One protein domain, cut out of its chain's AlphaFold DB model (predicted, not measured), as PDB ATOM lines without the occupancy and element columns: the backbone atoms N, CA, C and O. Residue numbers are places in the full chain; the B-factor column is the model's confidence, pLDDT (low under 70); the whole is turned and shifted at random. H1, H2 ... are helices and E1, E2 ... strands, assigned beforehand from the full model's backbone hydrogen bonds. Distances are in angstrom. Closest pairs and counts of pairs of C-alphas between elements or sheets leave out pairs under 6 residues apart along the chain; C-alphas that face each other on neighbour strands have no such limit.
ATOM      1  N   VAL A  32       0.436 -22.479  13.359       94.69
ATOM      2  CA  VAL A  32       1.241 -23.476  12.639       94.69
ATOM      3  C   VAL A  32       2.566 -22.895  12.185       94.69
ATOM      4  O   VAL A  32       2.658 -21.989  11.359       94.69
ATOM      5  N   ALA A  33       3.632 -23.483  12.703       94.31
ATOM      6  CA  ALA A  33       4.993 -23.093  12.424       94.31
ATOM      7  C   ALA A  33       5.540 -23.632  11.087       94.31
ATOM      8  O   ALA A  33       5.583 -24.843  10.900       94.31
ATOM      9  N   SER A  34       6.068 -22.767  10.206       95.38
ATOM     10  CA  SER A  34       6.799 -23.194   9.000       95.38
ATOM     11  C   SER A  34       7.984 -22.277   8.679       95.38
ATOM     12  O   SER A  34       7.816 -21.153   8.204       95.38
ATOM     13  N   GLY A  35       9.205 -22.750   8.946       95.81
ATOM     14  CA  GLY A  35      10.425 -21.970   8.713       95.81
ATOM     15  C   GLY A  35      10.389 -20.624   9.443       95.81
ATOM     16  O   GLY A  35      10.067 -20.577  10.627       95.81
ATOM     17  N   ALA A  36      10.682 -19.535   8.729       96.44
ATOM     18  CA  ALA A  36      10.655 -18.166   9.256       96.44
ATOM     19  C   ALA A  36       9.239 -17.598   9.485       96.44
ATOM     20  O   ALA A  36       9.103 -16.469   9.957       96.44
ATOM     21  N   PHE A  37       8.195 -18.372   9.182       96.81
ATOM     22  CA  PHE A  37       6.810 -17.923   9.221       96.81
ATOM     23  C   PHE A  37       5.951 -18.736  10.200       96.81
ATOM     24  O   PHE A  37       6.293 -19.857  10.616       96.81
ATOM     25  N   VAL A  38       4.820 -18.147  10.580       95.88
ATOM     26  CA  VAL A  38       3.745 -18.771  11.356       95.88
ATOM     27  C   VAL A  38       2.429 -18.490  10.649       95.88
ATOM     28  O   VAL A  38       2.125 -17.341  10.358       95.88
ATOM     29  N   THR A  39       1.643 -19.522  10.380       96.38
ATOM     30  CA  THR A  39       0.260 -19.362   9.935       96.38
ATOM     31  C   THR A  39      -0.642 -19.382  11.154       96.38
ATOM     32  O   THR A  39      -0.642 -20.365  11.887       96.38
ATOM     33  N   ASP A  40      -1.407 -18.318  11.358       95.94
ATOM     34  CA  ASP A  40      -2.499 -18.300  12.322       95.94
ATOM     35  C   ASP A  40      -3.776 -18.795  11.639       95.94
ATOM     36  O   ASP A  40      -4.322 -18.132  10.757       95.94
ATOM     37  N   GLN A  41      -4.247 -19.978  12.026       94.38
ATOM     38  CA  GLN A  41      -5.452 -20.588  11.469       94.38
ATOM     39  C   GLN A  41      -6.736 -19.859  11.888       94.38
ATOM     40  O   GLN A  41      -7.737 -19.973  11.180       94.38
ATOM     41  N   THR A  42      -6.713 -19.080  12.976       92.19
ATOM     42  CA  THR A  42      -7.870 -18.298  13.434       92.19
ATOM     43  C   THR A  42      -8.147 -17.126  12.496       92.19
ATOM     44  O   THR A  42      -9.276 -16.947  12.038       92.19
ATOM     45  N   SER A  43      -7.120 -16.330  12.181       94.19
ATOM     46  CA  SER A  43      -7.248 -15.179  11.270       94.19
ATOM     47  C   SER A  43      -7.007 -15.525   9.796       94.19
ATOM     48  O   SER A  43      -7.413 -14.774   8.908       94.19
ATOM     49  N   GLY A  44      -6.336 -16.647   9.518       94.56
ATOM     50  CA  GLY A  44      -5.843 -17.010   8.189       94.56
ATOM     51  C   GLY A  44      -4.599 -16.228   7.753       94.56
ATOM     52  O   GLY A  44      -4.199 -16.322   6.591       94.56
ATOM     53  N   LEU A  45      -3.993 -15.439   8.648       96.81
ATOM     54  CA  LEU A  45      -2.822 -14.621   8.348       96.81
ATOM     55  C   LEU A  45      -1.520 -15.418   8.462       96.81
ATOM     56  O   LEU A  45      -1.391 -16.362   9.244       96.81
ATOM     57  N   VAL A  46      -0.525 -14.990   7.687       96.88
ATOM     58  CA  VAL A  46       0.857 -15.455   7.804       96.88
ATOM     59  C   VAL A  46       1.685 -14.357   8.458       96.88
ATOM     60  O   VAL A  46       1.686 -13.212   8.014       96.88
ATOM     61  N   TRP A  47       2.413 -14.731   9.499       96.75
ATOM     62  CA  TRP A  47       3.224 -13.859  10.331       96.75
ATOM     63  C   TRP A  47       4.702 -14.165  10.134       96.75
ATOM     64  O   TRP A  47       5.098 -15.329  10.034       96.75
ATOM     65  N   GLN A  48       5.536 -13.127  10.129       96.19
ATOM     66  CA  GLN A  48       6.978 -13.297  10.296       96.19
ATOM     67  C   GLN A  48       7.272 -13.636  11.761       96.19
ATOM     68  O   GLN A  48       6.721 -13.016  12.667       96.19
ATOM     69  N   ARG A  49       8.148 -14.616  12.011       95.94
ATOM     70  CA  ARG A  49       8.577 -14.957  13.383       95.94
ATOM     71  C   ARG A  49       9.436 -13.889  14.027       95.94
ATOM     72  O   ARG A  49       9.446 -13.757  15.247       95.94
ATOM     73  N   CYS A  50      10.237 -13.232  13.205       96.56
ATOM     74  CA  CYS A  50      11.267 -12.319  13.644       96.56
ATOM     75  C   CYS A  50      10.882 -10.896  13.265       96.56
ATOM     76  O   CYS A  50      10.198 -10.675  12.269       96.56
ATOM     77  N   ALA A  51      11.324  -9.943  14.080       95.94
ATOM     78  CA  ALA A  51      11.218  -8.537  13.732       95.94
ATOM     79  C   ALA A  51      12.030  -8.239  12.460       95.94
ATOM     80  O   ALA A  51      13.001  -8.936  12.155       95.94
ATOM     81  N   ILE A  52      11.657  -7.171  11.756       96.38
ATOM     82  CA  ILE A  52      12.412  -6.674  10.602       96.38
ATOM     83  C   ILE A  52      13.867  -6.393  11.016       96.38
ATOM     84  O   ILE A  52      14.123  -5.861  12.101       96.38
ATOM     85  N   GLY A  53      14.815  -6.817  10.176       96.19
ATOM     86  CA  GLY A  53      16.261  -6.782  10.443       96.19
ATOM     87  C   GLY A  53      16.836  -8.059  11.076       96.19
ATOM     88  O   GLY A  53      18.055  -8.235  11.101       96.19
ATOM     89  N   MET A  54      15.988  -8.981  11.537       98.25
ATOM     90  CA  MET A  54      16.406 -10.258  12.126       98.25
ATOM     91  C   MET A  54      16.122 -11.447  11.199       98.25
ATOM     92  O   MET A  54      15.276 -11.384  10.310       98.25
ATOM     93  N   GLU A  55      16.778 -12.579  11.463       97.50
ATOM     94  CA  GLU A  55      16.592 -13.828  10.718       97.50
ATOM     95  C   GLU A  55      16.224 -14.992  11.648       97.50
ATOM     96  O   GLU A  55      16.728 -15.102  12.769       97.50
ATOM     97  N   TRP A  56      15.352 -15.890  11.183       97.88
ATOM     98  CA  TRP A  56      15.024 -17.120  11.903       97.88
ATOM     99  C   TRP A  56      16.119 -18.182  11.730       97.88
ATOM    100  O   TRP A  56      16.225 -18.819  10.681       97.88
ATOM    101  N   ALA A  57      16.884 -18.445  12.792       97.88
ATOM    102  CA  ALA A  57      17.882 -19.509  12.827       97.88
ATOM    103  C   ALA A  57      17.237 -20.844  13.230       97.88
ATOM    104  O   ALA A  57      17.069 -21.147  14.414       97.88
ATOM    105  N   ALA A  58      16.883 -21.672  12.243       95.69
ATOM    106  CA  ALA A  58      16.188 -22.943  12.475       95.69
ATOM    107  C   ALA A  58      16.969 -23.923  13.377       95.69
ATOM    108  O   ALA A  58      16.368 -24.648  14.166       95.69
ATOM    109  N   ASN A  59      18.302 -23.921  13.299       96.81
ATOM    110  CA  ASN A  59      19.185 -24.742  14.136       96.81
ATOM    111  C   ASN A  59      19.165 -24.336  15.619       96.81
ATOM    112  O   ASN A  59      19.405 -25.179  16.478       96.81
ATOM    113  N   GLU A  60      18.884 -23.067  15.917       96.31
ATOM    114  CA  GLU A  60      18.829 -22.536  17.285       96.31
ATOM    115  C   GLU A  60      17.391 -22.316  17.770       96.31
ATOM    116  O   GLU A  60      17.177 -22.022  18.944       96.31
ATOM    117  N   SER A  61      16.406 -22.465  16.875       94.56
ATOM    118  CA  SER A  61      14.985 -22.210  17.139       94.56
ATOM    119  C   SER A  61      14.734 -20.821  17.741       94.56
ATOM    120  O   SER A  61      13.938 -20.663  18.667       94.56
ATOM    121  N   ARG A  62      15.435 -19.807  17.224       96.12
ATOM    122  CA  ARG A  62      15.333 -18.410  17.671       96.12
ATOM    123  C   ARG A  62      15.632 -17.440  16.539       96.12
ATOM    124  O   ARG A  62      16.285 -17.789  15.559       96.12
ATOM    125  N   CYS A  63      15.213 -16.197  16.731       98.06
ATOM    126  CA  CYS A  63      15.675 -15.091  15.908       98.06
ATOM    127  C   CYS A  63      17.113 -14.707  16.291       98.06
ATOM    128  O   CYS A  63      17.472 -14.673  17.476       98.06
ATOM    129  N   ILE A  64      17.931 -14.429  15.282       98.19
ATOM    130  CA  ILE A  64      19.302 -13.926  15.409       98.19
ATOM    131  C   ILE A  64      19.438 -12.600  14.653       98.19
ATOM    132  O   ILE A  64      18.638 -12.302  13.766       98.19
ATOM    133  N   GLY A  65      20.449 -11.808  15.012       97.56
ATOM    134  CA  GLY A  65      20.620 -10.440  14.514       97.56
ATOM    135  C   GLY A  65      20.030  -9.391  15.455       97.56
ATOM    136  O   GLY A  65      19.614  -9.715  16.568       97.56
ATOM    137  N   GLU A  66      20.035  -8.141  15.002       97.56
ATOM    138  CA  GLU A  66      19.499  -6.989  15.731       97.56
ATOM    139  C   GLU A  66      18.242  -6.492  15.001       97.56
ATOM    140  O   GLU A  66      18.277  -6.375  13.774       97.56
ATOM    141  N   PRO A  67      17.133  -6.215  15.705       97.06
ATOM    142  CA  PRO A  67      15.975  -5.590  15.081       97.06
ATOM    143  C   PRO A  67      16.324  -4.196  14.547       97.06
ATOM    144  O   PRO A  67      17.039  -3.432  15.190       97.06
ATOM    145  N   GLU A  68      15.754  -3.828  13.402       96.62
ATOM    146  CA  GLU A  68      16.009  -2.526  12.773       96.62
ATOM    147  C   GLU A  68      15.457  -1.346  13.594       96.62
ATOM    148  O   GLU A  68      15.978  -0.235  13.526       96.62
ATOM    149  N   GLY A  69      14.439  -1.590  14.426       94.06
ATOM    150  CA  GLY A  69      13.886  -0.573  15.325       94.06
ATOM    151  C   GLY A  69      13.116   0.524  14.586       94.06
ATOM    152  O   GLY A  69      13.337   1.709  14.826       94.06
ATOM    153  N   LEU A  70      12.212   0.126  13.688       96.50
ATOM    154  CA  LEU A  70      11.395   1.045  12.898       96.50
ATOM    155  C   LEU A  70      10.359   1.785  13.757       96.50
ATOM    156  O   LEU A  70       9.726   1.200  14.640       96.50
ATOM    157  N   ASP A  71      10.139   3.065  13.449       97.56
ATOM    158  CA  ASP A  71       8.918   3.749  13.874       97.56
ATOM    159  C   ASP A  71       7.713   3.294  13.033       97.56
ATOM    160  O   ASP A  71       7.843   2.556  12.056       97.56
ATOM    161  N   LEU A  72       6.510   3.723  13.422       95.69
ATOM    162  CA  LEU A  72       5.286   3.245  12.785       95.69
ATOM    163  C   LEU A  72       5.182   3.631  11.300       95.69
ATOM    164  O   LEU A  72       4.687   2.831  10.512       95.69
ATOM    165  N   ASN A  73       5.634   4.826  10.907       97.69
ATOM    166  CA  ASN A  73       5.550   5.252   9.506       97.69
ATOM    167  C   ASN A  73       6.524   4.444   8.649       97.69
ATOM    168  O   ASN A  73       6.130   3.919   7.610       97.69
ATOM    169  N   ALA A  74       7.757   4.276   9.130       97.94
ATOM    170  CA  ALA A  74       8.752   3.453   8.457       97.94
ATOM    171  C   ALA A  74       8.298   1.988   8.346       97.94
ATOM    172  O   ALA A  74       8.519   1.362   7.318       97.94
ATOM    173  N   ALA A  75       7.601   1.456   9.355       97.06
ATOM    174  CA  ALA A  75       7.046   0.105   9.307       97.06
ATOM    175  C   ALA A  75       5.938  -0.047   8.244       97.06
ATOM    176  O   ALA A  75       5.864  -1.078   7.575       97.06
ATOM    177  N   TYR A  76       5.086   0.970   8.051       97.06
ATOM    178  CA  TYR A  76       4.106   0.965   6.958       97.06
ATOM    179  C   TYR A  76       4.778   0.986   5.584       97.06
ATOM    180  O   TYR A  76       4.369   0.229   4.701       97.06
ATOM    181  N   ASP A  77       5.801   1.826   5.414       97.50
ATOM    182  CA  ASP A  77       6.557   1.913   4.163       97.50
ATOM    183  C   ASP A  77       7.305   0.602   3.874       97.50
ATOM    184  O   ASP A  77       7.248   0.095   2.755       97.50
ATOM    185  N   ASP A  78       7.956   0.016   4.883       97.06
ATOM    186  CA  ASP A  78       8.651  -1.270   4.780       97.06
ATOM    187  C   ASP A  78       7.698  -2.392   4.347       97.06
ATOM    188  O   ASP A  78       7.941  -3.069   3.346       97.06
ATOM    189  N   ALA A  79       6.548  -2.520   5.016       96.25
ATOM    190  CA  ALA A  79       5.565  -3.541   4.676       96.25
ATOM    191  C   ALA A  79       4.996  -3.357   3.255       96.25
ATOM    192  O   ALA A  79       4.809  -4.336   2.534       96.25
ATOM    193  N   ALA A  80       4.767  -2.112   2.820       95.38
ATOM    194  CA  ALA A  80       4.328  -1.821   1.456       95.38
ATOM    195  C   ALA A  80       5.401  -2.178   0.411       95.38
ATOM    196  O   ALA A  80       5.075  -2.714  -0.652       95.38
ATOM    197  N   ASN A  81       6.674  -1.912   0.718       96.50
ATOM    198  CA  ASN A  81       7.807  -2.227  -0.153       96.50
ATOM    199  C   ASN A  81       8.093  -3.732  -0.232       96.50
ATOM    200  O   ASN A  81       8.533  -4.203  -1.282       96.50
ATOM    201  N   ALA A  82       7.817  -4.488   0.835       95.06
ATOM    202  CA  ALA A  82       7.931  -5.945   0.844       95.06
ATOM    203  C   ALA A  82       7.006  -6.617  -0.191       95.06
ATOM    204  O   ALA A  82       7.316  -7.704  -0.675       95.06
ATOM    205  N   GLY A  83       5.907  -5.958  -0.575       94.12
ATOM    206  CA  GLY A  83       4.996  -6.443  -1.611       94.12
ATOM    207  C   GLY A  83       4.179  -7.660  -1.173       94.12
ATOM    208  O   GLY A  83       4.016  -7.922   0.013       94.12
ATOM    209  N   ASP A  84       3.592  -8.378  -2.135       93.50
ATOM    210  CA  ASP A  84       2.893  -9.661  -1.924       93.50
ATOM    211  C   ASP A  84       1.801  -9.676  -0.831       93.50
ATOM    212  O   ASP A  84       1.432 -10.725  -0.304       93.50
ATOM    213  N   GLY A  85       1.232  -8.506  -0.523       94.38
ATOM    214  CA  GLY A  85       0.180  -8.352   0.482       94.38
ATOM    215  C   GLY A  85       0.683  -8.192   1.919       94.38
ATOM    216  O   GLY A  85      -0.148  -8.135   2.829       94.38
ATOM    217  N   TRP A  86       1.998  -8.077   2.137       96.75
ATOM    218  CA  TRP A  86       2.550  -7.704   3.438       96.75
ATOM    219  C   TRP A  86       2.031  -6.333   3.880       96.75
ATOM    220  O   TRP A  86       1.901  -5.393   3.096       96.75
ATOM    221  N   ARG A  87       1.674  -6.241   5.162       97.06
ATOM    222  CA  ARG A  87       1.132  -5.032   5.787       97.06
ATOM    223  C   ARG A  87       1.298  -5.086   7.300       97.06
ATOM    224  O   ARG A  87       1.482  -6.156   7.876       97.06
ATOM    225  N   ILE A  88       1.120  -3.937   7.940       96.00
ATOM    226  CA  ILE A  88       0.959  -3.857   9.392       96.00
ATOM    227  C   ILE A  88      -0.399  -4.470   9.793       96.00
ATOM    228  O   ILE A  88      -1.420  -4.176   9.151       96.00
ATOM    229  N   PRO A  89      -0.437  -5.345  10.815       95.19
ATOM    230  CA  PRO A  89      -1.681  -5.910  11.323       95.19
ATOM    231  C   PRO A  89      -2.518  -4.844  12.037       95.19
ATOM    232  O   PRO A  89      -2.004  -3.869  12.589       95.19
ATOM    233  N   THR A  90      -3.827  -5.051  12.077       95.69
ATOM    234  CA  THR A  90      -4.694  -4.328  13.011       95.69
ATOM    235  C   THR A  90      -4.504  -4.866  14.433       95.69
ATOM    236  O   THR A  90      -4.007  -5.975  14.627       95.69
ATOM    237  N   GLY A  91      -4.942  -4.111  15.447       94.50
ATOM    238  CA  GLY A  91      -4.885  -4.578  16.840       94.50
ATOM    239  C   GLY A  91      -5.643  -5.893  17.059       94.50
ATOM    240  O   GLY A  91      -5.099  -6.807  17.662       94.50
ATOM    241  N   ALA A  92      -6.843  -6.025  16.485       94.00
ATOM    242  CA  ALA A  92      -7.657  -7.237  16.603       94.00
ATOM    243  C   ALA A  92      -7.017  -8.465  15.932       94.00
ATOM    244  O   ALA A  92      -7.201  -9.583  16.396       94.00
ATOM    245  N   GLU A  93      -6.262  -8.270  14.848       94.62
ATOM    246  CA  GLU A  93      -5.496  -9.353  14.216       94.62
ATOM    247  C   GLU A  93      -4.273  -9.734  15.044       94.62
ATOM    248  O   GLU A  93      -3.919 -10.898  15.093       94.62
ATOM    249  N   LEU A  94      -3.620  -8.776  15.705       93.50
ATOM    250  CA  LEU A  94      -2.500  -9.081  16.593       93.50
ATOM    251  C   LEU A  94      -2.953  -9.828  17.855       93.50
ATOM    252  O   LEU A  94      -2.230 -10.684  18.357       93.50
ATOM    253  N   GLU A  95      -4.149  -9.519  18.359       91.06
ATOM    254  CA  GLU A  95      -4.739 -10.170  19.533       91.06
ATOM    255  C   GLU A  95      -4.973 -11.674  19.342       91.06
ATOM    256  O   GLU A  95      -5.033 -12.389  20.337       91.06
ATOM    257  N   THR A  96      -5.044 -12.187  18.108       88.69
ATOM    258  CA  THR A  96      -5.175 -13.637  17.865       88.69
ATOM    259  C   THR A  96      -3.897 -14.424  18.183       88.69
ATOM    260  O   THR A  96      -3.937 -15.652  18.247       88.69
ATOM    261  N   LEU A  97      -2.765 -13.739  18.395       87.06
ATOM    262  CA  LEU A  97      -1.481 -14.353  18.748       87.06
ATOM    263  C   LEU A  97      -1.248 -14.509  20.261       87.06
ATOM    264  O   LEU A  97      -0.213 -15.060  20.646       87.06
ATOM    265  N   LEU A  98      -2.141 -13.973  21.099       81.25
ATOM    266  CA  LEU A  98      -2.032 -13.952  22.565       81.25
ATOM    267  C   LEU A  98      -2.814 -15.098  23.212       81.25
ATOM    268  O   LEU A  98      -2.325 -15.585  24.255       81.25
TER     269      LEU A  98
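Overview. This is residues 32 to 98 of the 98 residues of an uncharacterized protein of Celeribacter baekdonensis (UniProt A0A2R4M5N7). A small three-stranded sheet, E1 to E3, a separate hairpin, E4 and E5, and the helix H1 stand at three corners of a triangle, with few contacts between them. The last helix, H2, comes back to the three-stranded sheet and grazes it. The printed part has 67 residues, with five named strands followed by two named helices; the class is mixed, helices and strands. Both sheets, of order E1 - E2 - E3 and E4 - E5, are antiparallel. The whole is compact, with a radius of gyration of the C-alphas of 12.4 A and spans of 32 by 28 by 23 A.

Arrangement. E1, residues 32 to 34, E2, residues 37 to 40, and E3, residues 46 to 48, form a meander, each strand the antiparallel neighbour of the one before. N 32 and O 39 are 2.8 A apart, within hydrogen-bond range, as are N 38 and O 47 at 2.9 A. E4, residues 55 to 57, and E5, residues 62 to 64, form a hairpin at 129 degrees, with N 57 and O 62 at 2.9 A. H1, residues 72 to 82, is apart from E1, E2, E3 and E4. H2, residues 91 to 97, is apart from H1 and only grazes the sheet of E1 to E3, with residues 93 to 97; the closest C-alphas of E2 and H2, those of Asp 40 and Leu 97, are 7.6 A apart. In H1 every O i to N i+4 pair is within hydrogen-bond range; in H2 1 of 3 is, beside 3 of 4 O i to N i+3 pairs.

Along the chain. E1 begins at C-alpha 32 (1.241, -23.476, 12.639). E2 is 9.8 A long. H1 measures 15.3 A from C-alpha 72 (5.286, 3.245, 12.785), and H2 10.5 A to C-alpha 97 (-1.481, -14.353, 18.748).

Size, cuts and confidence. The two farthest C-alphas, of Asn 59 and Asn 73, are 33.3 A apart. The printed part has no cut, no link is long, and no printed residue is under 70 in pLDDT.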